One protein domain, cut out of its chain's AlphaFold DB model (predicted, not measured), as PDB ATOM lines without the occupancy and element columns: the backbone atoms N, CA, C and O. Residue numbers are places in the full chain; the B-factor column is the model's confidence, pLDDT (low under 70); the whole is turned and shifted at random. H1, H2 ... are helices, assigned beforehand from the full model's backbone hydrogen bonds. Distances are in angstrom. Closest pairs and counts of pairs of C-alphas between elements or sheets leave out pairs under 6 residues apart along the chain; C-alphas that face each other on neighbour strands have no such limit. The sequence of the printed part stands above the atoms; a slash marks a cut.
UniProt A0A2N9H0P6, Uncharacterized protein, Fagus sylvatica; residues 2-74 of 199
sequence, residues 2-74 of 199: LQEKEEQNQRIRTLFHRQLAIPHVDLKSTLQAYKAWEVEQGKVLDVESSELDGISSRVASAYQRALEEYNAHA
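Overview. This is residues 2 to 74 of the 199 residues of an uncharacterized protein of Fagus sylvatica (UniProt A0A2N9H0P6). A long helix, H1, and a shorter helix, H2, make a helical hairpin in which H2 folds back beside the later part of H1, and a third helix, H3, is set against the last turn of H1 and carries the rod on past that end. The three helices run roughly along the long axis, staggered, so that the beginning of H1 and the end of H3 make its two ends, while a long loop leads from the end of H2 back to the start of H3. The printed part has 73 residues with three named helices, H1, H2 and H3 in that order, and no named strand; its class is all helix. It is compact, with a radius of gyration of the C-alphas of 12.6 A, and its C-alphas span 44 by 21 by 20 A, a rod.

Arrangement. H1, residues 2 to 20, is the longest helix and touches both others. H2, residues 27 to 40, touches it at residues 13 to 20 of H1 alone; the closest C-alphas are those of Phe 16 and Tyr 34, 6.3 A apart. The two run opposite ways at a shallow tilt of 18 degrees, a helical hairpin. H3, residues 57 to 74, touches H1 with residues 59 to 66 alone, at residues 17 to 20 of H1 alone. Their closest C-alphas, those of Leu 20 and Tyr 63, are 5.2 A apart. H1 and H3 run the same way at a steep tilt of 36 degrees, only just past shallow. H2 and H3 are close but not clearly touching: the closest C-alphas are those of Leu 27 and Leu 67, 7.2 A apart. They run opposite ways at a shallow tilt of 27 degrees. In H1, H2 and H3 every pair of backbone O of residue i and N of residue i+4 is within hydrogen-bond range.

Along the chain. H1 has 19 residues and measures 27.1 A from first to last C-alpha, from C-alpha 2 at (49.371, -25.076, -40.177) to C-alpha 20 at (37.778, -38.752, -19.824). H2 has 14 residues and measures 20.1 A. H3 has 18 residues and measures 25.3 A, ending with C-alpha 74 at (35.143, -50.840, -8.689).

Size, cuts and confidence. The two C-alphas farthest apart are those of Leu 2 and Ala 72, at 43.6 A. The printed part runs from residue 2 to residue 74 and has no cut. The link from H1 to H2, 6 residues, is short; the link from H2 to H3, residues 41 to 56, is long, and its C-alphas lie 8 to 15 A from the mean of the C-alphas. The mean pLDDT of the printed part is 92.6, and no printed residue is under 70.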
ATOM      1  N   LEU A   2      49.686 -25.556 -41.543       80.75
ATOM      2  CA  LEU A   2      49.371 -25.076 -40.177       80.75
ATOM      3  C   LEU A   2      47.899 -25.289 -39.779       80.75
ATOM      4  O   LEU A   2      47.625 -25.762 -38.683       80.75
ATOM      5  N   GLN A   3      46.966 -25.002 -40.689       85.31
ATOM      6  CA  GLN A   3      45.533 -25.202 -40.453       85.31
ATOM      7  C   GLN A   3      45.172 -26.684 -40.259       85.31
ATOM      8  O   GLN A   3      44.450 -27.027 -39.331       85.31
ATOM      9  N   GLU A   4      45.742 -27.573 -41.075       89.88
ATOM     10  CA  GLU A   4      45.536 -29.026 -40.957       89.88
ATOM     11  C   GLU A   4      46.058 -29.570 -39.620       89.88
ATOM     12  O   GLU A   4      45.422 -30.430 -39.011       89.88
ATOM     13  N   LYS A   5      47.189 -29.039 -39.132       89.88
ATOM     14  CA  LYS A   5      47.739 -29.396 -37.820       89.88
ATOM     15  C   LYS A   5      46.809 -28.968 -36.682       89.88
ATOM     16  O   LYS A   5      46.583 -29.745 -35.758       89.88
ATOM     17  N   GLU A   6      46.240 -27.767 -36.756       90.94
ATOM     18  CA  GLU A   6      45.295 -27.286 -35.742       90.94
ATOM     19  C   GLU A   6      43.998 -28.107 -35.735       90.94
ATOM     20  O   GLU A   6      43.513 -28.522 -34.681       90.94
ATOM     21  N   GLU A   7      43.471 -28.439 -36.916       93.88
ATOM     22  CA  GLU A   7      42.316 -29.330 -37.043       93.88
ATOM     23  C   GLU A   7      42.598 -30.721 -36.460       93.88
ATOM     24  O   GLU A   7      41.750 -31.292 -35.767       93.88
ATOM     25  N   GLN A   8      43.793 -31.267 -36.700       94.25
ATOM     26  CA  GLN A   8      44.217 -32.541 -36.126       94.25
ATOM     27  C   GLN A   8      44.301 -32.472 -34.597       94.25
ATOM     28  O   GLN A   8      43.758 -33.348 -33.918       94.25
ATOM     29  N   ASN A   9      44.901 -31.417 -34.047       94.19
ATOM     30  CA  ASN A   9      44.966 -31.192 -32.605       94.19
ATOM     31  C   ASN A   9      43.568 -31.119 -31.984       94.19
ATOM     32  O   ASN A   9      43.302 -31.751 -30.961       94.19
ATOM     33  N   GLN A  10      42.630 -30.427 -32.628       94.69
ATOM     34  CA  GLN A  10      41.266 -30.332 -32.119       94.69
ATOM     35  C   GLN A  10      40.533 -31.683 -32.124       94.69
ATOM     36  O   GLN A  10      39.749 -31.972 -31.211       94.69
ATOM     37  N   ARG A  11      40.812 -32.551 -33.106       96.44
ATOM     38  CA  ARG A  11      40.296 -33.930 -33.121       96.44
ATOM     39  C   ARG A  11      40.863 -34.749 -31.964       96.44
ATOM     40  O   ARG A  11      40.086 -35.386 -31.260       96.44
ATOM     41  N   ILE A  12      42.175 -34.687 -31.731       96.81
ATOM     42  CA  ILE A  12      42.838 -35.392 -30.620       96.81
ATOM     43  C   ILE A  12      42.269 -34.929 -29.274       96.81
ATOM     44  O   ILE A  12      41.846 -35.751 -28.463       96.81
ATOM     45  N   ARG A  13      42.133 -33.614 -29.077       96.00
ATOM     46  CA  ARG A  13      41.508 -33.030 -27.882       96.00
ATOM     47  C   ARG A  13      40.090 -33.552 -27.657       96.00
ATOM     48  O   ARG A  13      39.730 -33.923 -26.544       96.00
ATOM     49  N   THR A  14      39.299 -33.635 -28.727       96.62
ATOM     50  CA  THR A  14      37.934 -34.177 -28.672       96.62
ATOM     51  C   THR A  14      37.921 -35.651 -28.260       96.62
ATOM     52  O   THR A  14      37.029 -36.065 -27.521       96.62
ATOM     53  N   LEU A  15      38.894 -36.450 -28.711       97.38
ATOM     54  CA  LEU A  15      39.023 -37.852 -28.309       97.38
ATOM     55  C   LEU A  15      39.355 -37.977 -26.820       97.38
ATOM     56  O   LEU A  15      38.659 -38.711 -26.122       97.38
ATOM     57  N   PHE A  16      40.314 -37.195 -26.313       97.25
ATOM     58  CA  PHE A  16      40.614 -37.158 -24.878       97.25
ATOM     59  C   PHE A  16      39.392 -36.768 -24.048       97.25
ATOM     60  O   PHE A  16      39.074 -37.435 -23.070       97.25
ATOM     61  N   HIS A  17      38.653 -35.730 -24.453       96.94
ATOM     62  CA  HIS A  17      37.453 -35.298 -23.725       96.94
ATOM     63  C   HIS A  17      36.379 -36.383 -23.679       96.94
ATOM     64  O   HIS A  17      35.699 -36.523 -22.667       96.94
ATOM     65  N   ARG A  18      36.225 -37.156 -24.761       97.00
ATOM     66  CA  ARG A  18      35.303 -38.297 -24.794       97.00
ATOM     67  C   ARG A  18      35.770 -39.416 -23.873       97.00
ATOM     68  O   ARG A  18      34.952 -39.930 -23.124       97.00
ATOM     69  N   GLN A  19      37.053 -39.766 -23.901       97.19
ATOM     70  CA  GLN A  19      37.599 -40.837 -23.066       97.19
ATOM     71  C   GLN A  19      37.545 -40.488 -21.572       97.19
ATOM     72  O   GLN A  19      37.126 -41.312 -20.768       97.19
ATOM     73  N   LEU A  20      37.872 -39.245 -21.204       96.56
ATOM     74  CA  LEU A  20      37.778 -38.752 -19.824       96.56
ATOM     75  C   LEU A  20      36.340 -38.704 -19.294       96.56
ATOM     76  O   LEU A  20      36.141 -38.629 -18.089       96.56
ATOM     77  N   ALA A  21      35.338 -38.737 -20.172       96.75
ATOM     78  CA  ALA A  21      33.933 -38.778 -19.786       96.75
ATOM     79  C   ALA A  21      33.393 -40.207 -19.579       96.75
ATOM     80  O   ALA A  21      32.214 -40.350 -19.256       96.75
ATOM     81  N   ILE A  22      34.215 -41.244 -19.788       94.88
ATOM     82  CA  ILE A  22      33.824 -42.653 -19.670       94.88
ATOM     83  C   ILE A  22      34.489 -43.256 -18.418       94.88
ATOM     84  O   ILE A  22      35.709 -43.152 -18.282       94.88
ATOM     85  N   PRO A  23      33.738 -43.910 -17.515       94.88
ATOM     86  CA  PRO A  23      34.310 -44.643 -16.385       94.88
ATOM     87  C   PRO A  23      35.141 -45.834 -16.887       94.88
ATOM     88  O   PRO A  23      34.616 -46.709 -17.571       94.88
ATOM     89  N   HIS A  24      36.439 -45.867 -16.584       93.50
ATOM     90  CA  HIS A  24      37.330 -46.970 -16.963       93.50
ATOM     91  C   HIS A  24      38.531 -47.073 -16.013       93.50
ATOM     92  O   HIS A  24      38.863 -46.112 -15.321       93.50
ATOM     93  N   VAL A  25      39.189 -48.236 -16.002       92.50
ATOM     94  CA  VAL A  25      40.298 -48.562 -15.081       92.50
ATOM     95  C   VAL A  25      41.463 -47.565 -15.151       92.50
ATOM     96  O   VAL A  25      42.005 -47.160 -14.126       92.50
ATOM     97  N   ASP A  26      41.772 -47.081 -16.354       94.38
ATOM     98  CA  ASP A  26      42.891 -46.178 -16.642       94.38
ATOM     99  C   ASP A  26      42.486 -44.692 -16.659       94.38
ATOM    100  O   ASP A  26      43.123 -43.853 -17.300       94.38
ATOM    101  N   LEU A  27      41.406 -44.320 -15.968       94.38
ATOM    102  CA  LEU A  27      40.882 -42.953 -16.028       94.38
ATOM    103  C   LEU A  27      41.895 -41.908 -15.521       94.38
ATOM    104  O   LEU A  27      42.046 -40.844 -16.125       94.38
ATOM    105  N   LYS A  28      42.642 -42.224 -14.454       93.75
ATOM    106  CA  LYS A  28      43.673 -41.329 -13.891       93.75
ATOM    107  C   LYS A  28      44.877 -41.171 -14.821       93.75
ATOM    108  O   LYS A  28      45.323 -40.049 -15.052       93.75
ATOM    109  N   SER A  29      45.379 -42.270 -15.381       94.62
ATOM    110  CA  SER A  29      46.494 -42.238 -16.335       94.62
ATOM    111  C   SER A  29      46.092 -41.534 -17.636       94.62
ATOM    112  O   SER A  29      46.880 -40.770 -18.189       94.62
ATOM    113  N   THR A  30      44.837 -41.676 -18.072       95.88
ATOM    114  CA  THR A  30      44.278 -40.922 -19.206       95.88
ATOM    115  C   THR A  30      44.274 -39.415 -18.946       95.88
ATOM    116  O   THR A  30      44.602 -38.637 -19.844       95.88
ATOM    117  N   LEU A  31      43.949 -38.974 -17.723       95.62
ATOM    118  CA  LEU A  31      44.017 -37.555 -17.352       95.62
ATOM    119  C   LEU A  31      45.455 -37.028 -17.405       95.62
ATOM    120  O   LEU A  31      45.685 -35.953 -17.959       95.62
ATOM    121  N   GLN A  32      46.413 -37.786 -16.870       95.06
ATOM    122  CA  GLN A  32      47.834 -37.432 -16.922       95.06
ATOM    123  C   GLN A  32      48.326 -37.330 -18.372       95.06
ATOM    124  O   GLN A  32      48.946 -36.336 -18.743       95.06
ATOM    125  N   ALA A  33      47.972 -38.300 -19.220       95.69
ATOM    126  CA  ALA A  33      48.310 -38.284 -20.643       95.69
ATOM    127  C   ALA A  33      47.700 -37.076 -21.373       95.69
ATOM    128  O   ALA A  33      48.381 -36.421 -22.161       95.69
ATOM    129  N   TYR A  34      46.442 -36.733 -21.079       95.88
ATOM    130  CA  TYR A  34      45.795 -35.544 -21.637       95.88
ATOM    131  C   TYR A  34      46.507 -34.251 -21.217       95.88
ATOM    132  O   TYR A  34      46.759 -33.388 -22.058       95.88
ATOM    133  N   LYS A  35      46.858 -34.117 -19.933       95.06
ATOM    134  CA  LYS A  35      47.592 -32.954 -19.420       95.06
ATOM    135  C   LYS A  35      48.972 -32.831 -20.062       95.06
ATOM    136  O   LYS A  35      49.312 -31.748 -20.525       95.06
ATOM    137  N   ALA A  36      49.724 -33.931 -20.142       95.31
ATOM    138  CA  ALA A  36      51.024 -33.968 -20.808       95.31
ATOM    139  C   ALA A  36      50.914 -33.523 -22.273       95.31
ATOM    140  O   ALA A  36      51.658 -32.653 -22.720       95.31
ATOM    141  N   TRP A  37      49.916 -34.037 -22.995       95.88
ATOM    142  CA  TRP A  37      49.675 -33.659 -24.384       95.88
ATOM    143  C   TRP A  37      49.290 -32.178 -24.547       95.88
ATOM    144  O   TRP A  37      49.763 -31.512 -25.467       95.88
ATOM    145  N   GLU A  38      48.474 -31.614 -23.653       94.44
ATOM    146  CA  GLU A  38      48.145 -30.180 -23.674       94.44
ATOM    147  C   GLU A  38      49.367 -29.294 -23.360       94.44
ATOM    148  O   GLU A  38      49.476 -28.200 -23.922       94.44
ATOM    149  N   VAL A  39      50.304 -29.768 -22.526       93.75
ATOM    150  CA  VAL A  39      51.598 -29.101 -22.289       93.75
ATOM    151  C   VAL A  39      52.451 -29.083 -23.556       93.75
ATOM    152  O   VAL A  39      53.002 -28.038 -23.902       93.75
ATOM    153  N   GLU A  40      52.488 -30.180 -24.320       92.88
ATOM    154  CA  GLU A  40      53.148 -30.214 -25.638       92.88
ATOM    155  C   GLU A  40      52.530 -29.220 -26.636       92.88
ATOM    156  O   GLU A  40      53.220 -28.724 -27.527       92.88
ATOM    157  N   GLN A  41      51.240 -28.890 -26.481       91.19
ATOM    158  CA  GLN A  41      50.565 -27.861 -27.281       91.19
ATOM    159  C   GLN A  41      50.777 -26.430 -26.744       91.19
ATOM    160  O   GLN A  41      50.199 -25.484 -27.281       91.19
ATOM    161  N   GLY A  42      51.606 -26.249 -25.711       87.19
ATOM    162  CA  GLY A  42      51.996 -24.946 -25.172       87.19
ATOM    163  C   GLY A  42      51.141 -24.437 -24.010       87.19
ATOM    164  O   GLY A  42      51.263 -23.269 -23.642       87.19
ATOM    165  N   LYS A  43      50.275 -25.272 -23.417       87.94
ATOM    166  CA  LYS A  43      49.596 -24.913 -22.164       87.94
ATOM    167  C   LYS A  43      50.498 -25.154 -20.960       87.94
ATOM    168  O   LYS A  43      51.344 -26.037 -20.962       87.94
ATOM    169  N   VAL A  44      50.279 -24.385 -19.899       85.81
ATOM    170  CA  VAL A  44      50.944 -24.604 -18.612       85.81
ATOM    171  C   VAL A  44      49.968 -25.352 -17.716       85.81
ATOM    172  O   VAL A  44      49.013 -24.764 -17.215       85.81
ATOM    173  N   LEU A  45      50.178 -26.659 -17.581       85.44
ATOM    174  CA  LEU A  45      49.414 -27.539 -16.701       85.44
ATOM    175  C   LEU A  45      50.386 -28.353 -15.854       85.44
ATOM    176  O   LEU A  45      51.429 -28.782 -16.346       85.44
ATOM    177  N   ASP A  46      50.015 -28.601 -14.603       87.00
ATOM    178  CA  ASP A  46      50.702 -29.584 -13.773       87.00
ATOM    179  C   ASP A  46      50.205 -30.990 -14.145       87.00
ATOM    180  O   ASP A  46      49.036 -31.336 -13.927       87.00
ATOM    181  N   VAL A  47      51.096 -31.770 -14.764       82.69
ATOM    182  CA  VAL A  47      50.829 -33.118 -15.287       82.69
ATOM    183  C   VAL A  47      50.661 -34.140 -14.164       82.69
ATOM    184  O   VAL A  47      49.837 -35.044 -14.289       82.69
ATOM    185  N   GLU A  48      51.420 -34.000 -13.079       82.81
ATOM    186  CA  GLU A  48      51.449 -34.977 -11.986       82.81
ATOM    187  C   GLU A  48      50.352 -34.712 -10.955       82.81
ATOM    188  O   GLU A  48      49.864 -35.650 -10.319       82.81
ATOM    189  N   SER A  49      49.909 -33.458 -10.831       84.56
ATOM    190  CA  SER A  49      48.817 -33.095  -9.931       84.56
ATOM    191  C   SER A  49      47.494 -33.766 -10.318       84.56
ATOM    192  O   SER A  49      47.108 -33.844 -11.489       84.56
ATOM    193  N   SER A  50      46.740 -34.206  -9.309       78.62
ATOM    194  CA  SER A  50      45.351 -34.651  -9.470       78.62
ATOM    195  C   SER A  50      44.361 -33.495  -9.643       78.62
ATOM    196  O   SER A  50      43.192 -33.735  -9.937       78.62
ATOM    197  N   GLU A  51      44.801 -32.251  -9.446       84.12
ATOM    198  CA  GLU A  51      43.958 -31.062  -9.564       84.12
ATOM    199  C   GLU A  51      43.561 -30.814 -11.020       84.12
ATOM    200  O   GLU A  51      44.305 -31.108 -11.957       84.12
ATOM    201  N   LEU A  52      42.364 -30.271 -11.230       87.19
ATOM    202  CA  LEU A  52      41.802 -30.034 -12.565       87.19
ATOM    203  C   LEU A  52      42.007 -28.582 -13.026       87.19
ATOM    204  O   LEU A  52      41.337 -28.119 -13.951       87.19
ATOM    205  N   ASP A  53      42.938 -27.871 -12.396       83.12
ATOM    206  CA  ASP A  53      43.253 -26.481 -12.700       83.12
ATOM    207  C   ASP A  53      43.723 -26.324 -14.150       83.12
ATOM    208  O   ASP A  53      44.479 -27.134 -14.689       83.12
ATOM    209  N   GLY A  54      43.210 -25.296 -14.828       82.00
ATOM    210  CA  GLY A  54      43.476 -25.050 -16.250       82.00
ATOM    211  C   GLY A  54      42.712 -25.964 -17.223       82.00
ATOM    212  O   GLY A  54      42.728 -25.716 -18.434       82.00
ATOM    213  N   ILE A  55      41.981 -26.971 -16.731       89.50
ATOM    214  CA  ILE A  55      41.040 -27.757 -17.535       89.50
ATOM    215  C   ILE A  55      39.701 -27.015 -17.603       89.50
ATOM    216  O   ILE A  55      39.238 -26.404 -16.643       89.50
ATOM    217  N   SER A  56      39.049 -27.059 -18.768       92.44
ATOM    218  CA  SER A  56      37.702 -26.501 -18.917       92.44
ATOM    219  C   SER A  56      36.746 -27.134 -17.904       92.44
ATOM    220  O   SER A  56      36.691 -28.360 -17.794       92.44
ATOM    221  N   SER A  57      35.930 -26.309 -17.244       93.06
ATOM    222  CA  SER A  57      34.939 -26.750 -16.253       93.06
ATOM    223  C   SER A  57      34.075 -27.911 -16.750       93.06
ATOM    224  O   SER A  57      33.868 -28.878 -16.030       93.06
ATOM    225  N   ARG A  58      33.647 -27.880 -18.019       94.25
ATOM    226  CA  ARG A  58      32.864 -28.961 -18.634       94.25
ATOM    227  C   ARG A  58      33.599 -30.306 -18.627       94.25
ATOM    228  O   ARG A  58      32.979 -31.331 -18.360       94.25
ATOM    229  N   VAL A  59      34.890 -30.309 -18.961       94.44
ATOM    230  CA  VAL A  59      35.713 -31.529 -19.017       94.44
ATOM    231  C   VAL A  59      36.029 -32.004 -17.604       94.44
ATOM    232  O   VAL A  59      35.906 -33.194 -17.333       94.44
ATOM    233  N   ALA A  60      36.343 -31.079 -16.696       95.25
ATOM    234  CA  ALA A  60      36.576 -31.377 -15.288       95.25
ATOM    235  C   ALA A  60      35.348 -32.037 -14.634       95.25
ATOM    236  O   ALA A  60      35.471 -33.092 -14.019       95.25
ATOM    237  N   SER A  61      34.146 -31.486 -14.839       96.19
ATOM    238  CA  SER A  61      32.901 -32.085 -14.335       96.19
ATOM    239  C   SER A  61      32.596 -33.443 -14.972       96.19
ATOM    240  O   SER A  61      32.107 -34.343 -14.293       96.19
ATOM    241  N   ALA A  62      32.873 -33.617 -16.270       96.50
ATOM    242  CA  ALA A  62      32.685 -34.905 -16.936       96.50
ATOM    243  C   ALA A  62      33.627 -35.981 -16.377       96.50
ATOM    244  O   ALA A  62      33.165 -37.086 -16.104       96.50
ATOM    245  N   TYR A  63      34.897 -35.631 -16.156       96.56
ATOM    246  CA  TYR A  63      35.891 -36.491 -15.519       96.56
ATOM    247  C   TYR A  63      35.500 -36.856 -14.089       96.56
ATOM    248  O   TYR A  63      35.513 -38.030 -13.737       96.56
ATOM    249  N   GLN A  64      35.096 -35.872 -13.283       96.38
ATOM    250  CA  GLN A  64      34.712 -36.104 -11.892       96.38
ATOM    251  C   GLN A  64      33.541 -37.090 -11.791       96.38
ATOM    252  O   GLN A  64      33.615 -38.060 -11.045       96.38
ATOM    253  N   ARG A  65      32.509 -36.905 -12.622       95.94
ATOM    254  CA  ARG A  65      31.378 -37.838 -12.702       95.94
ATOM    255  C   ARG A  65      31.808 -39.235 -13.156       95.94
ATOM    256  O   ARG A  65      31.332 -40.218 -12.609       95.94
ATOM    257  N   ALA A  66      32.701 -39.335 -14.144       96.38
ATOM    258  CA  ALA A  66      33.222 -40.626 -14.598       96.38
ATOM    259  C   ALA A  66      34.048 -41.334 -13.510       96.38
ATOM    260  O   ALA A  66      33.996 -42.556 -13.397       96.38
ATOM    261  N   LEU A  67      34.786 -40.573 -12.700       96.25
ATOM    262  CA  LEU A  67      35.580 -41.087 -11.589       96.25
ATOM    263  C   LEU A  67      34.697 -41.565 -10.432       96.25
ATOM    264  O   LEU A  67      34.951 -42.630  -9.878       96.25
ATOM    265  N   GLU A  68      33.669 -40.798 -10.076       95.25
ATOM    266  CA  GLU A  68      32.670 -41.188  -9.073       95.25
ATOM    267  C   GLU A  68      31.951 -42.471  -9.483       95.25
ATOM    268  O   GLU A  68      31.899 -43.416  -8.696       95.25
ATOM    269  N   GLU A  69      31.495 -42.534 -10.734       93.75
ATOM    270  CA  GLU A  69      30.878 -43.728 -11.304       93.75
ATOM    271  C   GLU A  69      31.846 -44.918 -11.255       93.75
ATOM    272  O   GLU A  69      31.507 -45.961 -10.711       93.75
ATOM    273  N   TYR A  70      33.090 -44.765 -11.724       95.06
ATOM    274  CA  TYR A  70      34.090 -45.836 -11.665       95.06
ATOM    275  C   TYR A  70      34.298 -46.352 -10.234       95.06
ATOM    276  O   TYR A  70      34.266 -47.559  -9.997       95.06
ATOM    277  N   ASN A  71      34.468 -45.446  -9.268       95.12
ATOM    278  CA  ASN A  71      34.700 -45.817  -7.874       95.12
ATOM    279  C   ASN A  71      33.494 -46.541  -7.259       95.12
ATOM    280  O   ASN A  71      33.689 -47.459  -6.465       95.12
ATOM    281  N   ALA A  72      32.268 -46.161  -7.635       94.50
ATOM    282  CA  ALA A  72      31.055 -46.830  -7.173       94.50
ATOM    283  C   ALA A  72      30.970 -48.291  -7.656       94.50
ATOM    284  O   ALA A  72      30.465 -49.145  -6.931       94.50
ATOM    285  N   HIS A  73      31.518 -48.595  -8.839       94.69
ATOM    286  CA  HIS A  73      31.463 -49.932  -9.445       94.69
ATOM    287  C   HIS A  73      32.709 -50.786  -9.156       94.69
ATOM    288  O   HIS A  73      32.641 -52.012  -9.227       94.69
ATOM    289  N   ALA A  74      33.843 -50.171  -8.797       95.06
ATOM    290  CA  ALA A  74      35.143 -50.840  -8.689       95.06
ATOM    291  C   ALA A  74      35.124 -52.084  -7.787       95.06
ATOM    292  O   ALA A  74      35.612 -53.140  -8.187       95.06
TER     293      ALA A  74